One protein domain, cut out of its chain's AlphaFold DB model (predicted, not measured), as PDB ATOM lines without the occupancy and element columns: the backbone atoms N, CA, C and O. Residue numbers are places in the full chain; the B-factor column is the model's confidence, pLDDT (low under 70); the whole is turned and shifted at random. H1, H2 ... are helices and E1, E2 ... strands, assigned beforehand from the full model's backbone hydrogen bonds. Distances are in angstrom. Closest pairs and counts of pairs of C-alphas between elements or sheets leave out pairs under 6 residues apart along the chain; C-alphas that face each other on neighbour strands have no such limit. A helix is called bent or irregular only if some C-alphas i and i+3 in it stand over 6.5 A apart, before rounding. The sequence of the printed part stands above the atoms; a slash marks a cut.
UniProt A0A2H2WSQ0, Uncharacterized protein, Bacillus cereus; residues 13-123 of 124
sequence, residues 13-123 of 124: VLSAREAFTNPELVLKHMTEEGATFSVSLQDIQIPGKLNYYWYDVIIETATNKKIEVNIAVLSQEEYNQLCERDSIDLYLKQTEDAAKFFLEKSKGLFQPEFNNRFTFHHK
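What this domain is: This is residues 13 to 123 of the 124 residues of an uncharacterized protein of Bacillus cereus (UniProt A0A2H2WSQ0). A long helix, H4, packs along one face of a strongly twisted five-stranded sheet, with the short helix H1 standing up from the same face near one edge, so that the two layers are helix over sheet. H3 and H5 sit at opposite ends of the long axis, and H2 grazes the sheet near H1. The printed part has 111 residues with five named helices and five named strands, in the order E1 H1 H2 E2 E3 E4 H3 H4 H5 E5; the class is mixed, helices and strands. The mixed sheet runs E1 E4 E3 E2 E5. The whole is compact, with a radius of gyration of the C-alphas of 15.1 A, yet elongated in outline, 46 by 29 by 24 A.

Where its parts are: E1, residues 13 to 15, begins at C-alpha 13 (-9.874, 36.628, -36.960) and spans 6.8 A. H1, residues 16 to 21, spans 8.3 A, and H2, residues 24 to 27, 4.7 A. E2, residues 35 to 44, spans 24.9 A; E3, residues 52 to 61, 26.5 A; E4, residues 66 to 75, 24.4 A. These three bend, by 62 degrees at residue 41, 54 at 55 and 66 at 71. H3, residues 76 to 84, spans 12.3 A. H4, residues 89 to 107, spans 27.0 A from C-alpha 89 (-30.588, 33.217, -45.770). H5, residues 112 to 117, spans 10.1 A and is irregular: C-alphas 113 and 116 are 7.0 A apart. E5, residues 118 to 122, spans 13.6 A and ends at C-alpha 122 (-25.836, 45.883, -43.758).

How they stand to each other: E2, E3 and E4 form a meander, each strand the antiparallel neighbour of the one before, with hairpins E2 and E3, and E3 and E4. N 38 and O 58 are 2.8 A apart, and N 69 and O 57 are 2.9 A apart, within hydrogen-bond range. The edge strands are parallel to their neighbours: E1 to E4, with N 14 and O 68 at 2.9 A, and E5 to E2, with N 37 and O 119 at 2.9 A. E1, H1 H2 and E2 form a split strand-helix-strand unit, two strands of one sheet joined through helices and not neighbours, with E4 and E3 between them in the sheet; its crossover is right-handed. H4 is over E3 and E2 at a height over the sheet of 7.6 A, along the strands at 23 degrees to E2 on the local plane; its closest C-alphas to E3 are those of Ala 99 and Val 57, 5.7 A. H1 is over E1 at a height of 7.3 A, and H3 is over E4 at 8.6 A; each stands up from the sheet. H5 only grazes the sheet with residues 115 to 117. H4 and H5 are close but not clearly touching, with C-alphas 107 and 115 at 5.3 A. Every O i to N i+4 pair is within hydrogen-bond range in H1, H3 and H4; H2 is too short for such a pair, and H5 has 0 of 2, with 2 of 3 O i to N i+3 pairs.

The domain as a whole: The C-alphas of Gly 48 and Glu 113, the two farthest apart, are 50.1 A apart. The printed part has no cut, and no link is long. The mean pLDDT of the printed part is 85.5, with residues 13, 49, 64 and 123 under 70.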
ATOM      1  N   VAL A  13      -8.679  37.408 -36.613       69.12
ATOM      2  CA  VAL A  13      -9.874  36.628 -36.960       69.12
ATOM      3  C   VAL A  13     -10.243  35.770 -35.751       69.12
ATOM      4  O   VAL A  13      -9.404  35.014 -35.257       69.12
ATOM      5  N   LEU A  14     -11.474  35.895 -35.258       75.56
ATOM      6  CA  LEU A  14     -12.015  35.086 -34.160       75.56
ATOM      7  C   LEU A  14     -13.108  34.165 -34.692       75.56
ATOM      8  O   LEU A  14     -13.953  34.604 -35.468       75.56
ATOM      9  N   SER A  15     -13.152  32.911 -34.239       76.75
ATOM     10  CA  SER A  15     -14.330  32.082 -34.505       76.75
ATOM     11  C   SER A  15     -15.545  32.617 -33.742       76.75
ATOM     12  O   SER A  15     -15.413  33.141 -32.632       76.75
ATOM     13  N   ALA A  16     -16.747  32.426 -34.285       77.06
ATOM     14  CA  ALA A  16     -17.989  32.791 -33.609       77.06
ATOM     15  C   ALA A  16     -18.072  32.186 -32.211       77.06
ATOM     16  O   ALA A  16     -18.403  32.877 -31.255       77.06
ATOM     17  N   ARG A  17     -17.715  30.906 -32.058       77.38
ATOM     18  CA  ARG A  17     -17.741  30.238 -30.753       77.38
ATOM     19  C   ARG A  17     -16.877  30.967 -29.726       77.38
ATOM     20  O   ARG A  17     -17.329  31.176 -28.601       77.38
ATOM     21  N   GLU A  18     -15.658  31.347 -30.091       80.25
ATOM     22  CA  GLU A  18     -14.755  32.079 -29.197       80.25
ATOM     23  C   GLU A  18     -15.270  33.490 -28.913       80.25
ATOM     24  O   GLU A  18     -15.298  33.908 -27.755       80.25
ATOM     25  N   ALA A  19     -15.743  34.189 -29.945       82.06
ATOM     26  CA  ALA A  19     -16.242  35.553 -29.834       82.06
ATOM     27  C   ALA A  19     -17.529  35.649 -28.993       82.06
ATOM     28  O   ALA A  19     -17.683  36.582 -28.211       82.06
ATOM     29  N   PHE A  20     -18.434  34.671 -29.092       82.62
ATOM     30  CA  PHE A  20     -19.647  34.615 -28.271       82.62
ATOM     31  C   PHE A  20     -19.382  34.140 -26.844       82.62
ATOM     32  O   PHE A  20     -20.043  34.610 -25.920       82.62
ATOM     33  N   THR A  21     -18.423  33.229 -26.645       86.69
ATOM     34  CA  THR A  21     -18.052  32.762 -25.298       86.69
ATOM     35  C   THR A  21     -17.351  33.871 -24.516       86.69
ATOM     36  O   THR A  21     -17.621  34.040 -23.331       86.69
ATOM     37  N   ASN A  22     -16.494  34.653 -25.182       86.00
ATOM     38  CA  ASN A  22     -15.738  35.744 -24.573       86.00
ATOM     39  C   ASN A  22     -15.878  37.048 -25.383       86.00
ATOM     40  O   ASN A  22     -14.913  37.471 -26.030       86.00
ATOM     41  N   PRO A  23     -17.040  37.731 -25.327       85.56
ATOM     42  CA  PRO A  23     -17.273  38.960 -26.091       85.56
ATOM     43  C   PRO A  23     -16.262  40.066 -25.781       85.56
ATOM     44  O   PRO A  23     -15.933  40.865 -26.651       85.56
ATOM     45  N   GLU A  24     -15.698  40.086 -24.573       85.50
ATOM     46  CA  GLU A  24     -14.652  41.033 -24.171       85.50
ATOM     47  C   GLU A  24     -13.409  40.982 -25.073       85.50
ATOM     48  O   GLU A  24     -12.747  41.999 -25.254       85.50
ATOM     49  N   LEU A  25     -13.107  39.842 -25.709       83.69
ATOM     50  CA  LEU A  25     -11.997  39.748 -26.666       83.69
ATOM     51  C   LEU A  25     -12.227  40.600 -27.915       83.69
ATOM     52  O   LEU A  25     -11.266  41.141 -28.461       83.69
ATOM     53  N   VAL A  26     -13.483  40.721 -28.340       83.06
ATOM     54  CA  VAL A  26     -13.909  41.596 -29.433       83.06
ATOM     55  C   VAL A  26     -13.983  43.039 -28.930       83.06
ATOM     56  O   VAL A  26     -13.480  43.963 -29.566       83.06
ATOM     57  N   LEU A  27     -14.571  43.234 -27.750       84.75
ATOM     58  CA  LEU A  27     -14.918  44.556 -27.241       84.75
ATOM     59  C   LEU A  27     -13.742  45.329 -26.626       84.75
ATOM     60  O   LEU A  27     -13.803  46.553 -26.575       84.75
ATOM     61  N   LYS A  28     -12.645  44.672 -26.222       85.38
ATOM     62  CA  LYS A  28     -11.448  45.325 -25.640       85.38
ATOM     63  C   LYS A  28     -10.787  46.369 -26.547       85.38
ATOM     64  O   LYS A  28      -9.905  47.104 -26.114       85.38
ATOM     65  N   HIS A  29     -11.143  46.370 -27.826       80.81
ATOM     66  CA  HIS A  29     -10.636  47.299 -28.826       80.81
ATOM     67  C   HIS A  29     -11.562  48.501 -29.052       80.81
ATOM     68  O   HIS A  29     -11.181  49.412 -29.785       80.81
ATOM     69  N   MET A  30     -12.744  48.506 -28.432       86.38
ATOM     70  CA  MET A  30     -13.712  49.595 -28.518       86.38
ATOM     71  C   MET A  30     -13.292  50.769 -27.638       86.38
ATOM     72  O   MET A  30     -12.721  50.596 -26.561       86.38
ATOM     73  N   THR A  31     -13.623  51.970 -28.093       87.94
ATOM     74  CA  THR A  31     -13.437  53.227 -27.368       87.94
ATOM     75  C   THR A  31     -14.711  54.059 -27.485       87.94
ATOM     76  O   THR A  31     -15.600  53.743 -28.279       87.94
ATOM     77  N   GLU A  32     -14.790  55.160 -26.741       89.00
ATOM     78  CA  GLU A  32     -15.887  56.131 -26.856       89.00
ATOM     79  C   GLU A  32     -15.989  56.755 -28.255       89.00
ATOM     80  O   GLU A  32     -16.991  57.389 -28.569       89.00
ATOM     81  N   GLU A  33     -14.978  56.600 -29.114       89.56
ATOM     82  CA  GLU A  33     -15.002  57.084 -30.498       89.56
ATOM     83  C   GLU A  33     -15.939  56.262 -31.399       89.56
ATOM     84  O   GLU A  33     -16.338  56.750 -32.454       89.56
ATOM     85  N   GLY A  34     -16.346  55.064 -30.966       90.38
ATOM     86  CA  GLY A  34     -17.322  54.232 -31.662       90.38
ATOM     87  C   GLY A  34     -16.732  53.174 -32.595       90.38
ATOM     88  O   GLY A  34     -15.515  52.979 -32.691       90.38
ATOM     89  N   ALA A  35     -17.636  52.455 -33.264       92.31
ATOM     90  CA  ALA A  35     -17.312  51.398 -34.216       92.31
ATOM     91  C   ALA A  35     -18.478  51.108 -35.171       92.31
ATOM     92  O   ALA A  35     -19.650  51.272 -34.817       92.31
ATOM     93  N   THR A  36     -18.153  50.610 -36.358       93.06
ATOM     94  CA  THR A  36     -19.120  50.118 -37.340       93.06
ATOM     95  C   THR A  36     -19.109  48.596 -37.364       93.06
ATOM     96  O   THR A  36     -18.054  47.980 -37.483       93.06
ATOM     97  N   PHE A  37     -20.292  47.995 -37.249       92.50
ATOM     98  CA  PHE A  37     -20.517  46.551 -37.271       92.50
ATOM     99  C   PHE A  37     -21.185  46.185 -38.592       92.50
ATOM    100  O   PHE A  37     -22.325  46.579 -38.840       92.50
ATOM    101  N   SER A  38     -20.481  45.425 -39.422       90.94
ATOM    102  CA  SER A  38     -20.882  45.093 -40.783       90.94
ATOM    103  C   SER A  38     -21.035  43.591 -40.970       90.94
ATOM    104  O   SER A  38     -20.190  42.817 -40.530       90.94
ATOM    105  N   VAL A  39     -22.088  43.173 -41.663       90.00
ATOM    106  CA  VAL A  39     -22.263  41.785 -42.125       90.00
ATOM    107  C   VAL A  39     -21.529  41.614 -43.449       90.00
ATOM    108  O   VAL A  39     -21.660  42.471 -44.312       90.00
ATOM    109  N   SER A  40     -20.753  40.550 -43.646       86.12
ATOM    110  CA  SER A  40     -20.047  40.318 -44.911       86.12
ATOM    111  C   SER A  40     -20.058  38.850 -45.311       86.12
ATOM    112  O   SER A  40     -19.810  37.981 -44.484       86.12
ATOM    113  N   LEU A  41     -20.260  38.599 -46.607       85.44
ATOM    114  CA  LEU A  41     -19.928  37.339 -47.270       85.44
ATOM    115  C   LEU A  41     -18.629  37.541 -48.062       85.44
ATOM    116  O   LEU A  41     -18.576  38.408 -48.935       85.44
ATOM    117  N   GLN A  42     -17.570  36.802 -47.734       82.38
ATOM    118  CA  GLN A  42     -16.274  36.872 -48.417       82.38
ATOM    119  C   GLN A  42     -16.003  35.573 -49.183       82.38
ATOM    120  O   GLN A  42     -16.165  34.490 -48.625       82.38
ATOM    121  N   ASP A  43     -15.573  35.678 -50.442       81.56
ATOM    122  CA  ASP A  43     -14.986  34.552 -51.183       81.56
ATOM    123  C   ASP A  43     -13.493  34.476 -50.853       81.56
ATOM    124  O   ASP A  43     -12.771  35.474 -50.939       81.56
ATOM    125  N   ILE A  44     -13.036  33.294 -50.451       78.31
ATOM    126  CA  ILE A  44     -11.662  33.039 -50.054       78.31
ATOM    127  C   ILE A  44     -11.079  31.938 -50.912       78.31
ATOM    128  O   ILE A  44     -11.481  30.772 -50.883       78.31
ATOM    129  N   GLN A  45     -10.029  32.334 -51.617       73.81
ATOM    130  CA  GLN A  45      -9.208  31.435 -52.397       73.81
ATOM    131  C   GLN A  45      -8.108  30.858 -51.515       73.81
ATOM    132  O   GLN A  45      -7.223  31.571 -51.038       73.81
ATOM    133  N   ILE A  46      -8.142  29.542 -51.324       71.62
ATOM    134  CA  ILE A  46      -7.050  28.803 -50.696       71.62
ATOM    135  C   ILE A  46      -6.253  28.125 -51.815       71.62
ATOM    136  O   ILE A  46      -6.820  27.299 -52.534       71.62
ATOM    137  N   PRO A  47      -4.948  28.423 -51.977       75.75
ATOM    138  CA  PRO A  47      -4.133  27.799 -53.013       75.75
ATOM    139  C   PRO A  47      -4.234  26.268 -52.981       75.75
ATOM    140  O   PRO A  47      -3.994  25.638 -51.950       75.75
ATOM    141  N   GLY A  48      -4.599  25.669 -54.117       70.75
ATOM    142  CA  GLY A  48      -4.743  24.217 -54.258       70.75
ATOM    143  C   GLY A  48      -6.043  23.622 -53.701       70.75
ATOM    144  O   GLY A  48      -6.154  22.399 -53.644       70.75
ATOM    145  N   LYS A  49      -7.024  24.442 -53.302       69.94
ATOM    146  CA  LYS A  49      -8.371  23.996 -52.919       69.94
ATOM    147  C   LYS A  49      -9.448  24.756 -53.694       69.94
ATOM    148  O   LYS A  49      -9.189  25.825 -54.238       69.94
ATOM    149  N   LEU A  50     -10.650  24.178 -53.730       72.50
ATOM    150  CA  LEU A  50     -11.859  24.876 -54.177       72.50
ATOM    151  C   LEU A  50     -12.137  26.091 -53.280       72.50
ATOM    152  O   LEU A  50     -11.641  26.154 -52.151       72.50
ATOM    153  N   ASN A  51     -12.924  27.037 -53.793       81.88
ATOM    154  CA  ASN A  51     -13.262  28.266 -53.079       81.88
ATOM    155  C   ASN A  51     -13.984  27.967 -51.757       81.88
ATOM    156  O   ASN A  51     -14.682  26.955 -51.612       81.88
ATOM    157  N   TYR A  52     -13.818  28.874 -50.799       82.81
ATOM    158  CA  TYR A  52     -14.543  28.877 -49.535       82.81
ATOM    159  C   TYR A  52     -15.292  30.193 -49.370       82.81
ATOM    160  O   TYR A  52     -14.816  31.241 -49.795       82.81
ATOM    161  N   TYR A  53     -16.431  30.137 -48.695       83.25
ATOM    162  CA  TYR A  53     -17.259  31.292 -48.393       83.25
ATOM    163  C   TYR A  53     -17.265  31.540 -46.890       83.25
ATOM    164  O   TYR A  53     -17.577  30.635 -46.111       83.25
ATOM    165  N   TRP A  54     -16.894  32.751 -46.480       86.31
ATOM    166  CA  TRP A  54     -16.926  33.183 -45.086       86.31
ATOM    167  C   TRP A  54     -18.083  34.135 -44.848       86.31
ATOM    168  O   TRP A  54     -18.194  35.168 -45.503       86.31
ATOM    169  N   TYR A  55     -18.919  33.778 -43.883       84.75
ATOM    170  CA  TYR A  55     -19.893  34.684 -43.299       84.75
ATOM    171  C   TYR A  55     -19.255  35.313 -42.072       84.75
ATOM    172  O   TYR A  55     -19.002  34.608 -41.098       84.75
ATOM    173  N   ASP A  56     -18.999  36.615 -42.118       88.12
ATOM    174  CA  ASP A  56     -18.268  37.322 -41.074       88.12
ATOM    175  C   ASP A  56     -19.029  38.546 -40.578       88.12
ATOM    176  O   ASP A  56     -19.702  39.251 -41.336       88.12
ATOM    177  N   VAL A  57     -18.827  38.856 -39.299       88.25
ATOM    178  CA  VAL A  57     -19.041  40.202 -38.773       88.25
ATOM    179  C   VAL A  57     -17.713  40.942 -38.832       88.25
ATOM    180  O   VAL A  57     -16.752  40.571 -38.159       88.25
ATOM    181  N   ILE A  58     -17.667  42.005 -39.625       90.38
ATOM    182  CA  ILE A  58     -16.541  42.928 -39.693       90.38
ATOM    183  C   ILE A  58     -16.830  44.083 -38.743       90.38
ATOM    184  O   ILE A  58     -17.847  44.757 -38.878       90.38
ATOM    185  N   ILE A  59     -15.935  44.320 -37.792       89.06
ATOM    186  CA  ILE A  59     -16.042  45.420 -36.843       89.06
ATOM    187  C   ILE A  59     -14.865  46.357 -37.062       89.06
ATOM    188  O   ILE A  59     -13.710  45.967 -36.891       89.06
ATOM    189  N   GLU A  60     -15.170  47.591 -37.441       90.56
ATOM    190  CA  GLU A  60     -14.187  48.637 -37.704       90.56
ATOM    191  C   GLU A  60     -14.303  49.705 -36.624       90.56
ATOM    192  O   GLU A  60     -15.337  50.355 -36.480       90.56
ATOM    193  N   THR A  61     -13.251  49.868 -35.826       86.38
ATOM    194  CA  THR A  61     -13.193  50.924 -34.812       86.38
ATOM    195  C   THR A  61     -12.867  52.268 -35.460       86.38
ATOM    196  O   THR A  61     -12.232  52.319 -36.515       86.38
ATOM    197  N   ALA A  62     -13.191  53.373 -34.784       78.88
ATOM    198  CA  ALA A  62     -12.793  54.715 -35.231       78.88
ATOM    199  C   ALA A  62     -11.265  54.888 -35.399       78.88
ATOM    200  O   ALA A  62     -10.801  55.717 -36.179       78.88
ATOM    201  N   THR A  63     -10.471  54.055 -34.719       77.50
ATOM    202  CA  THR A  63      -9.005  54.001 -34.835       77.50
ATOM    203  C   THR A  63      -8.507  53.109 -35.981       77.50
ATOM    204  O   THR A  63      -7.332  52.739 -36.002       77.50
ATOM    205  N   ASN A  64      -9.377  52.751 -36.933       69.12
ATOM    206  CA  ASN A  64      -9.103  51.863 -38.069       69.12
ATOM    207  C   ASN A  64      -8.586  50.471 -37.668       69.12
ATOM    208  O   ASN A  64      -7.865  49.826 -38.434       69.12
ATOM    209  N   LYS A  65      -8.938  49.977 -36.474       80.62
ATOM    210  CA  LYS A  65      -8.706  48.569 -36.140       80.62
ATOM    211  C   LYS A  65      -9.856  47.750 -36.695       80.62
ATOM    212  O   LYS A  65     -11.014  48.015 -36.380       80.62
ATOM    213  N   LYS A  66      -9.511  46.741 -37.490       87.38
ATOM    214  CA  LYS A  66     -10.462  45.796 -38.066       87.38
ATOM    215  C   LYS A  66     -10.437  44.495 -37.274       87.38
ATOM    216  O   LYS A  66      -9.372  43.921 -37.039       87.38
ATOM    217  N   ILE A  67     -11.611  44.042 -36.863       86.88
ATOM    218  CA  ILE A  67     -11.823  42.758 -36.198       86.88
ATOM    219  C   ILE A  67     -12.791  41.967 -37.059       86.88
ATOM    220  O   ILE A  67     -13.835  42.483 -37.449       86.88
ATOM    221  N   GLU A  68     -12.444  40.721 -37.351       88.88
ATOM    222  CA  GLU A  68     -13.279  39.839 -38.159       88.88
ATOM    223  C   GLU A  68     -13.732  38.673 -37.286       88.88
ATOM    224  O   GLU A  68     -12.917  37.917 -36.753       88.88
ATOM    225  N   VAL A  69     -15.042  38.553 -37.089       85.56
ATOM    226  CA  VAL A  69     -15.643  37.433 -36.369       85.56
ATOM    227  C   VAL A  69     -16.263  36.500 -37.391       85.56
ATOM    228  O   VAL A  69     -17.296  36.818 -37.976       85.56
ATOM    229  N   ASN A  70     -15.640  35.344 -37.582       87.44
ATOM    230  CA  ASN A  70     -16.094  34.349 -38.534       87.44
ATOM    231  C   ASN A  70     -17.268  33.545 -37.969       87.44
ATOM    232  O   ASN A  70     -17.123  32.794 -37.001       87.44
ATOM    233  N   ILE A  71     -18.438  33.719 -38.577       86.44
ATOM    234  CA  ILE A  71     -19.690  33.053 -38.214       86.44
ATOM    235  C   ILE A  71     -19.767  31.665 -38.831       86.44
ATOM    236  O   ILE A  71     -20.087  30.700 -38.134       86.44
ATOM    237  N   ALA A  72     -19.438  31.555 -40.115       84.50
ATOM    238  CA  ALA A  72     -19.390  30.281 -40.811       84.50
ATOM    239  C   ALA A  72     -18.312  30.273 -41.894       84.50
ATOM    240  O   ALA A  72     -18.035  31.294 -42.525       84.50
ATOM    241  N   VAL A  73     -17.757  29.086 -42.136       85.56
ATOM    242  CA  VAL A  73     -16.911  28.776 -43.290       85.56
ATOM    243  C   VAL A  73     -17.575  27.639 -44.045       85.56
ATOM    244  O   VAL A  73     -17.742  26.557 -43.486       85.56
ATOM    245  N   LEU A  74     -17.937  27.883 -45.297       84.94
ATOM    246  CA  LEU A  74     -18.538  26.890 -46.179       84.94
ATOM    247  C   LEU A  74     -17.577  26.590 -47.323       84.94
ATOM    248  O   LEU A  74     -16.997  27.508 -47.903       84.94
ATOM    249  N   SER A  75     -17.404  25.321 -47.668       86.00
ATOM    250  CA  SER A  75     -16.820  24.963 -48.961       86.00
ATOM    251  C   SER A  75     -17.754  25.373 -50.101       86.00
ATOM    252  O   SER A  75     -18.959  25.549 -49.909       86.00
ATOM    253  N   GLN A  76     -17.216  25.490 -51.314       85.19
ATOM    254  CA  GLN A  76     -18.019  25.787 -52.499       85.19
ATOM    255  C   GLN A  76     -19.168  24.790 -52.724       85.19
ATOM    256  O   GLN A  76     -20.247  25.191 -53.148       85.19
ATOM    257  N   GLU A  77     -18.965  23.506 -52.419       87.56
ATOM    258  CA  GLU A  77     -20.018  22.494 -52.542       87.56
ATOM    259  C   GLU A  77     -21.156  22.735 -51.537       87.56
ATOM    260  O   GLU A  77     -22.320  22.771 -51.931       87.56
ATOM    261  N   GLU A  78     -20.828  22.960 -50.262       87.19
ATOM    262  CA  GLU A  78     -21.819  23.257 -49.217       87.19
ATOM    263  C   GLU A  78     -22.585  24.546 -49.521       87.19
ATOM    264  O   GLU A  78     -23.808  24.582 -49.392       87.19
ATOM    265  N   TYR A  79     -21.878  25.587 -49.968       86.88
ATOM    266  CA  TYR A  79     -22.489  26.850 -50.372       86.88
ATOM    267  C   TYR A  79     -23.502  26.640 -51.502       86.88
ATOM    268  O   TYR A  79     -24.658  27.039 -51.371       86.88
ATOM    269  N   ASN A  80     -23.108  25.941 -52.571       87.19
ATOM    270  CA  ASN A  80     -23.996  25.663 -53.698       87.19
ATOM    271  C   ASN A  80     -25.239  24.871 -53.261       87.19
ATOM    272  O   ASN A  80     -26.355  25.245 -53.614       87.19
ATOM    273  N   GLN A  81     -25.069  23.831 -52.436       86.94
ATOM    274  CA  GLN A  81     -26.191  23.040 -51.912       86.94
ATOM    275  C   GLN A  81     -27.160  23.875 -51.061       86.94
ATOM    276  O   GLN A  81     -28.366  23.627 -51.066       86.94
ATOM    277  N   LEU A  82     -26.647  24.845 -50.303       85.25
ATOM    278  CA  LEU A  82     -27.464  25.740 -49.484       85.25
ATOM    279  C   LEU A  82     -28.194  26.788 -50.327       85.25
ATOM    280  O   LEU A  82     -29.349  27.093 -50.024       85.25
ATOM    281  N   CYS A  83     -27.558  27.299 -51.385       85.62
ATOM    282  CA  CYS A  83     -28.194  28.184 -52.358       85.62
ATOM    283  C   CYS A  83     -29.329  27.482 -53.111       85.62
ATOM    284  O   CYS A  83     -30.400  28.053 -53.245       85.62
ATOM    285  N   GLU A  84     -29.140  26.232 -53.542       87.31
ATOM    286  CA  GLU A  84     -30.188  25.451 -54.224       87.31
ATOM    287  C   GLU A  84     -31.424  25.187 -53.350       87.31
ATOM    288  O   GLU A  84     -32.505  24.899 -53.863       87.31
ATOM    289  N   ARG A  85     -31.267  25.253 -52.025       82.50
ATOM    290  CA  ARG A  85     -32.319  24.983 -51.036       82.50
ATOM    291  C   ARG A  85     -32.883  26.248 -50.388       82.50
ATOM    292  O   ARG A  85     -33.532  26.122 -49.349       82.50
ATOM    293  N   ASP A  86     -32.557  27.436 -50.904       78.19
ATOM    294  CA  ASP A  86     -32.894  28.743 -50.308       78.19
ATOM    295  C   ASP A  86     -32.566  28.830 -48.799       78.19
ATOM    296  O   ASP A  86     -33.175  29.563 -48.025       78.19
ATOM    297  N   SER A  87     -31.593  28.036 -48.342       82.12
ATOM    298  CA  SER A  87     -31.230  27.904 -46.925       82.12
ATOM    299  C   SER A  87     -30.088  28.842 -46.538       82.12
ATOM    300  O   SER A  87     -29.710  28.932 -45.368       82.12
ATOM    301  N   ILE A  88     -29.530  29.545 -47.523       81.44
ATOM    302  CA  ILE A  88     -28.401  30.453 -47.356       81.44
ATOM    303  C   ILE A  88     -28.767  31.692 -46.518       81.44
ATOM    304  O   ILE A  88     -27.941  32.186 -45.746       81.44
ATOM    305  N   ASP A  89     -30.037  32.109 -46.561       84.19
ATOM    306  CA  ASP A  89     -30.588  33.217 -45.770       84.19
ATOM    307  C   ASP A  89     -30.452  32.991 -44.258       84.19
ATOM    308  O   ASP A  89     -30.357  33.946 -43.483       84.19
ATOM    309  N   LEU A  90     -30.389  31.729 -43.813       84.75
ATOM    310  CA  LEU A  90     -30.168  31.403 -42.406       84.75
ATOM    311  C   LEU A  90     -28.790  31.875 -41.930       84.75
ATOM    312  O   LEU A  90     -28.682  32.417 -40.830       84.75
ATOM    313  N   TYR A  91     -27.752  31.699 -42.749       83.44
ATOM    314  CA  TYR A  91     -26.393  32.129 -42.414       83.44
ATOM    315  C   TYR A  91     -26.272  33.652 -42.438       83.44
ATOM    316  O   TYR A  91     -25.637  34.232 -41.553       83.44
ATOM    317  N   LEU A  92     -26.950  34.314 -43.380       84.19
ATOM    318  CA  LEU A  92     -27.036  35.773 -43.397       84.19
ATOM    319  C   LEU A  92     -27.703  36.296 -42.117       84.19
ATOM    320  O   LEU A  92     -27.137  37.145 -41.429       84.19
ATOM    321  N   LYS A  93     -28.849  35.723 -41.737       87.81
ATOM    322  CA  LYS A  93     -29.565  36.083 -40.508       87.81
ATOM    323  C   LYS A  93     -28.727  35.843 -39.251       87.81
ATOM    324  O   LYS A  93     -28.664  36.711 -38.388       87.81
ATOM    325  N   GLN A  94     -28.046  34.703 -39.154       87.06
ATOM    326  CA  GLN A  94     -27.139  34.417 -38.035       87.06
ATOM    327  C   GLN A  94     -26.009  35.448 -37.940       87.06
ATOM    328  O   GLN A  94     -25.631  35.852 -36.841       87.06
ATOM    329  N   THR A  95     -25.500  35.905 -39.082       88.81
ATOM    330  CA  THR A  95     -24.444  36.922 -39.137       88.81
ATOM    331  C   THR A  95     -24.966  38.300 -38.737       88.81
ATOM    332  O   THR A  95     -24.304  39.012 -37.982       88.81
ATOM    333  N   GLU A  96     -26.181  38.668 -39.151       91.12
ATOM    334  CA  GLU A  96     -26.842  39.876 -38.649       91.12
ATOM    335  C   GLU A  96     -27.062  39.837 -37.136       91.12
ATOM    336  O   GLU A  96     -26.781  40.816 -36.443       91.12
ATOM    337  N   ASP A  97     -27.586  38.725 -36.619       91.44
ATOM    338  CA  ASP A  97     -27.877  38.568 -35.197       91.44
ATOM    339  C   ASP A  97     -26.583  38.648 -34.372       91.44
ATOM    340  O   ASP A  97     -26.554  39.285 -33.316       91.44
ATOM    341  N   ALA A  98     -25.481  38.099 -34.893       90.31
ATOM    342  CA  ALA A  98     -24.148  38.247 -34.316       90.31
ATOM    343  C   ALA A  98     -23.688  39.711 -34.272       90.31
ATOM    344  O   ALA A  98     -23.231  40.198 -33.236       90.31
ATOM    345  N   ALA A  99     -23.828  40.439 -35.379       91.94
ATOM    346  CA  ALA A  99     -23.430  41.839 -35.456       91.94
ATOM    347  C   ALA A  99     -24.244  42.718 -34.492       91.94
ATOM    348  O   ALA A  99     -23.675  43.531 -33.761       91.94
ATOM    349  N   LYS A 100     -25.565  42.499 -34.423       93.75
ATOM    350  CA  LYS A 100     -26.462  43.163 -33.465       93.75
ATOM    351  C   LYS A 100     -26.080  42.833 -32.022       93.75
ATOM    352  O   LYS A 100     -26.065  43.728 -31.182       93.75
ATOM    353  N   PHE A 101     -25.719  41.581 -31.733       93.31
ATOM    354  CA  PHE A 101     -25.240  41.183 -30.409       93.31
ATOM    355  C   PHE A 101     -24.010  41.995 -29.980       93.31
ATOM    356  O   PHE A 101     -24.007  42.557 -28.882       93.31
ATOM    357  N   PHE A 102     -22.985  42.100 -30.832       91.75
ATOM    358  CA  PHE A 102     -21.782  42.865 -30.489       91.75
ATOM    359  C   PHE A 102     -22.048  44.370 -30.393       91.75
ATOM    360  O   PHE A 102     -21.507  45.010 -29.492       91.75
ATOM    361  N   LEU A 103     -22.920  44.916 -31.246       94.06
ATOM    362  CA  LEU A 103     -23.344  46.314 -31.187       94.06
ATOM    363  C   LEU A 103     -24.030  46.661 -29.858       94.06
ATOM    364  O   LEU A 103     -23.697  47.651 -29.210       94.06
ATOM    365  N   GLU A 104     -25.003  45.858 -29.432       94.06
ATOM    366  CA  GLU A 104     -25.719  46.130 -28.182       94.06
ATOM    367  C   GLU A 104     -24.803  45.952 -26.967       94.06
ATOM    368  O   GLU A 104     -24.850  46.741 -26.019       94.06
ATOM    369  N   LYS A 105     -23.889  44.976 -27.019       93.00
ATOM    370  CA  LYS A 105     -22.850  44.831 -25.997       93.00
ATOM    371  C   LYS A 105     -21.907  46.032 -25.955       93.00
ATOM    372  O   LYS A 105     -21.573  46.455 -24.854       93.00
ATOM    373  N   SER A 106     -21.499  46.597 -27.096       90.81
ATOM    374  CA  SER A 106     -20.582  47.743 -27.122       90.81
ATOM    375  C   SER A 106     -21.226  49.013 -26.573       90.81
ATOM    376  O   SER A 106     -20.595  49.713 -25.788       90.81
ATOM    377  N   LYS A 107     -22.496  49.280 -26.902       91.94
ATOM    378  CA  LYS A 107     -23.256  50.406 -26.327       91.94
ATOM    379  C   LYS A 107     -23.383  50.311 -24.804       91.94
ATOM    380  O   LYS A 107     -23.375  51.325 -24.120       91.94
ATOM    381  N   GLY A 108     -23.465  49.096 -24.260       91.19
ATOM    382  CA  GLY A 108     -23.513  48.868 -22.814       91.19
ATOM    383  C   GLY A 108     -22.205  49.158 -22.063       91.19
ATOM    384  O   GLY A 108     -22.220  49.168 -20.835       91.19
ATOM    385  N   LEU A 109     -21.084  49.373 -22.765       88.81
ATOM    386  CA  LEU A 109     -19.778  49.641 -22.147       88.81
ATOM    387  C   LEU A 109     -19.521  51.123 -21.865       88.81
ATOM    388  O   LEU A 109     -18.640  51.442 -21.070       88.81
ATOM    389  N   PHE A 110     -20.259  52.020 -22.516       91.19
ATOM    390  CA  PHE A 110     -19.990  53.454 -22.498       91.19
ATOM    391  C   PHE A 110     -21.218  54.246 -22.053       91.19
ATOM    392  O   PHE A 110     -22.319  53.715 -21.902       91.19
ATOM    393  N   GLN A 111     -21.025  55.543 -21.814       91.38
ATOM    394  CA  GLN A 111     -22.136  56.425 -21.470       91.38
ATOM    395  C   GLN A 111     -23.131  56.534 -22.643       91.38
ATOM    396  O   GLN A 111     -22.701  56.564 -23.800       91.38
ATOM    397  N   PRO A 112     -24.450  56.649 -22.378       91.88
ATOM    398  CA  PRO A 112     -25.472  56.654 -23.427       91.88
ATOM    399  C   PRO A 112     -25.293  57.722 -24.513       91.88
ATOM    400  O   PRO A 112     -25.704  57.515 -25.653       91.88
ATOM    401  N   GLU A 113     -24.661  58.848 -24.183       93.50
ATOM    402  CA  GLU A 113     -24.332  59.930 -25.119       93.50
ATOM    403  C   GLU A 113     -23.364  59.524 -26.239       93.50
ATOM    404  O   GLU A 113     -23.356  60.160 -27.292       93.50
ATOM    405  N   PHE A 114     -22.596  58.446 -26.052       91.38
ATOM    406  CA  PHE A 114     -21.687  57.901 -27.062       91.38
ATOM    407  C   PHE A 114     -22.332  56.822 -27.940       91.38
ATOM    408  O   PHE A 114     -21.748  56.423 -28.948       91.38
ATOM    409  N   ASN A 115     -23.545  56.357 -27.618       90.94
ATOM    410  CA  ASN A 115     -24.181  55.234 -28.318       90.94
ATOM    411  C   ASN A 115     -24.454  55.505 -29.802       90.94
ATOM    412  O   ASN A 115     -24.504  54.566 -30.592       90.94
ATOM    413  N   ASN A 116     -24.609  56.771 -30.192       91.62
ATOM    414  CA  ASN A 116     -24.787  57.174 -31.589       91.62
ATOM    415  C   ASN A 116     -23.527  56.977 -32.452       91.62
ATOM    416  O   ASN A 116     -23.624  57.042 -33.675       91.62
ATOM    417  N   ARG A 117     -22.363  56.728 -31.839       92.62
ATOM    418  CA  ARG A 117     -21.092  56.450 -32.528       92.62
ATOM    419  C   ARG A 117     -20.917  54.970 -32.879       92.62
ATOM    420  O   ARG A 117     -19.986  54.616 -33.595       92.62
ATOM    421  N   PHE A 118     -21.804  54.101 -32.392       93.00
ATOM    422  CA  PHE A 118     -21.809  52.678 -32.714       93.00
ATOM    423  C   PHE A 118     -22.919  52.384 -33.720       93.00
ATOM    424  O   PHE A 118     -24.103  52.549 -33.416       93.00
ATOM    425  N   THR A 119     -22.546  51.951 -34.921       93.50
ATOM    426  CA  THR A 119     -23.476  51.829 -36.049       93.50
ATOM    427  C   THR A 119     -23.494  50.420 -36.623       93.50
ATOM    428  O   THR A 119     -22.475  49.740 -36.686       93.50
ATOM    429  N   PHE A 120     -24.675  49.975 -37.050       92.81
ATOM    430  CA  PHE A 120     -24.836  48.740 -37.809       92.81
ATOM    431  C   PHE A 120     -24.921  49.069 -39.297       92.81
ATOM    432  O   PHE A 120     -25.734  49.908 -39.688       92.81
ATOM    433  N   HIS A 121     -24.124  48.388 -40.114       89.56
ATOM    434  CA  HIS A 121     -24.190  48.467 -41.565       89.56
ATOM    435  C   HIS A 121     -24.521  47.094 -42.144       89.56
ATOM    436  O   HIS A 121     -23.780  46.126 -41.991       89.56
ATOM    437  N   HIS A 122     -25.631  47.015 -42.870       78.62
ATOM    438  CA  HIS A 122     -25.836  45.883 -43.758       78.62
ATOM    439  C   HIS A 122     -24.971  46.138 -44.997       78.62
ATOM    440  O   HIS A 122     -25.159  47.150 -45.681       78.62
ATOM    441  N   LYS A 123     -23.960  45.298 -45.241       63.31
ATOM    442  CA  LYS A 123     -23.144  45.427 -46.451       63.31
ATOM    443  C   LYS A 123     -24.036  45.067 -47.636       63.31
ATOM    444  O   LYS A 123     -24.693  44.031 -47.611       63.31
TER     445      LYS A 123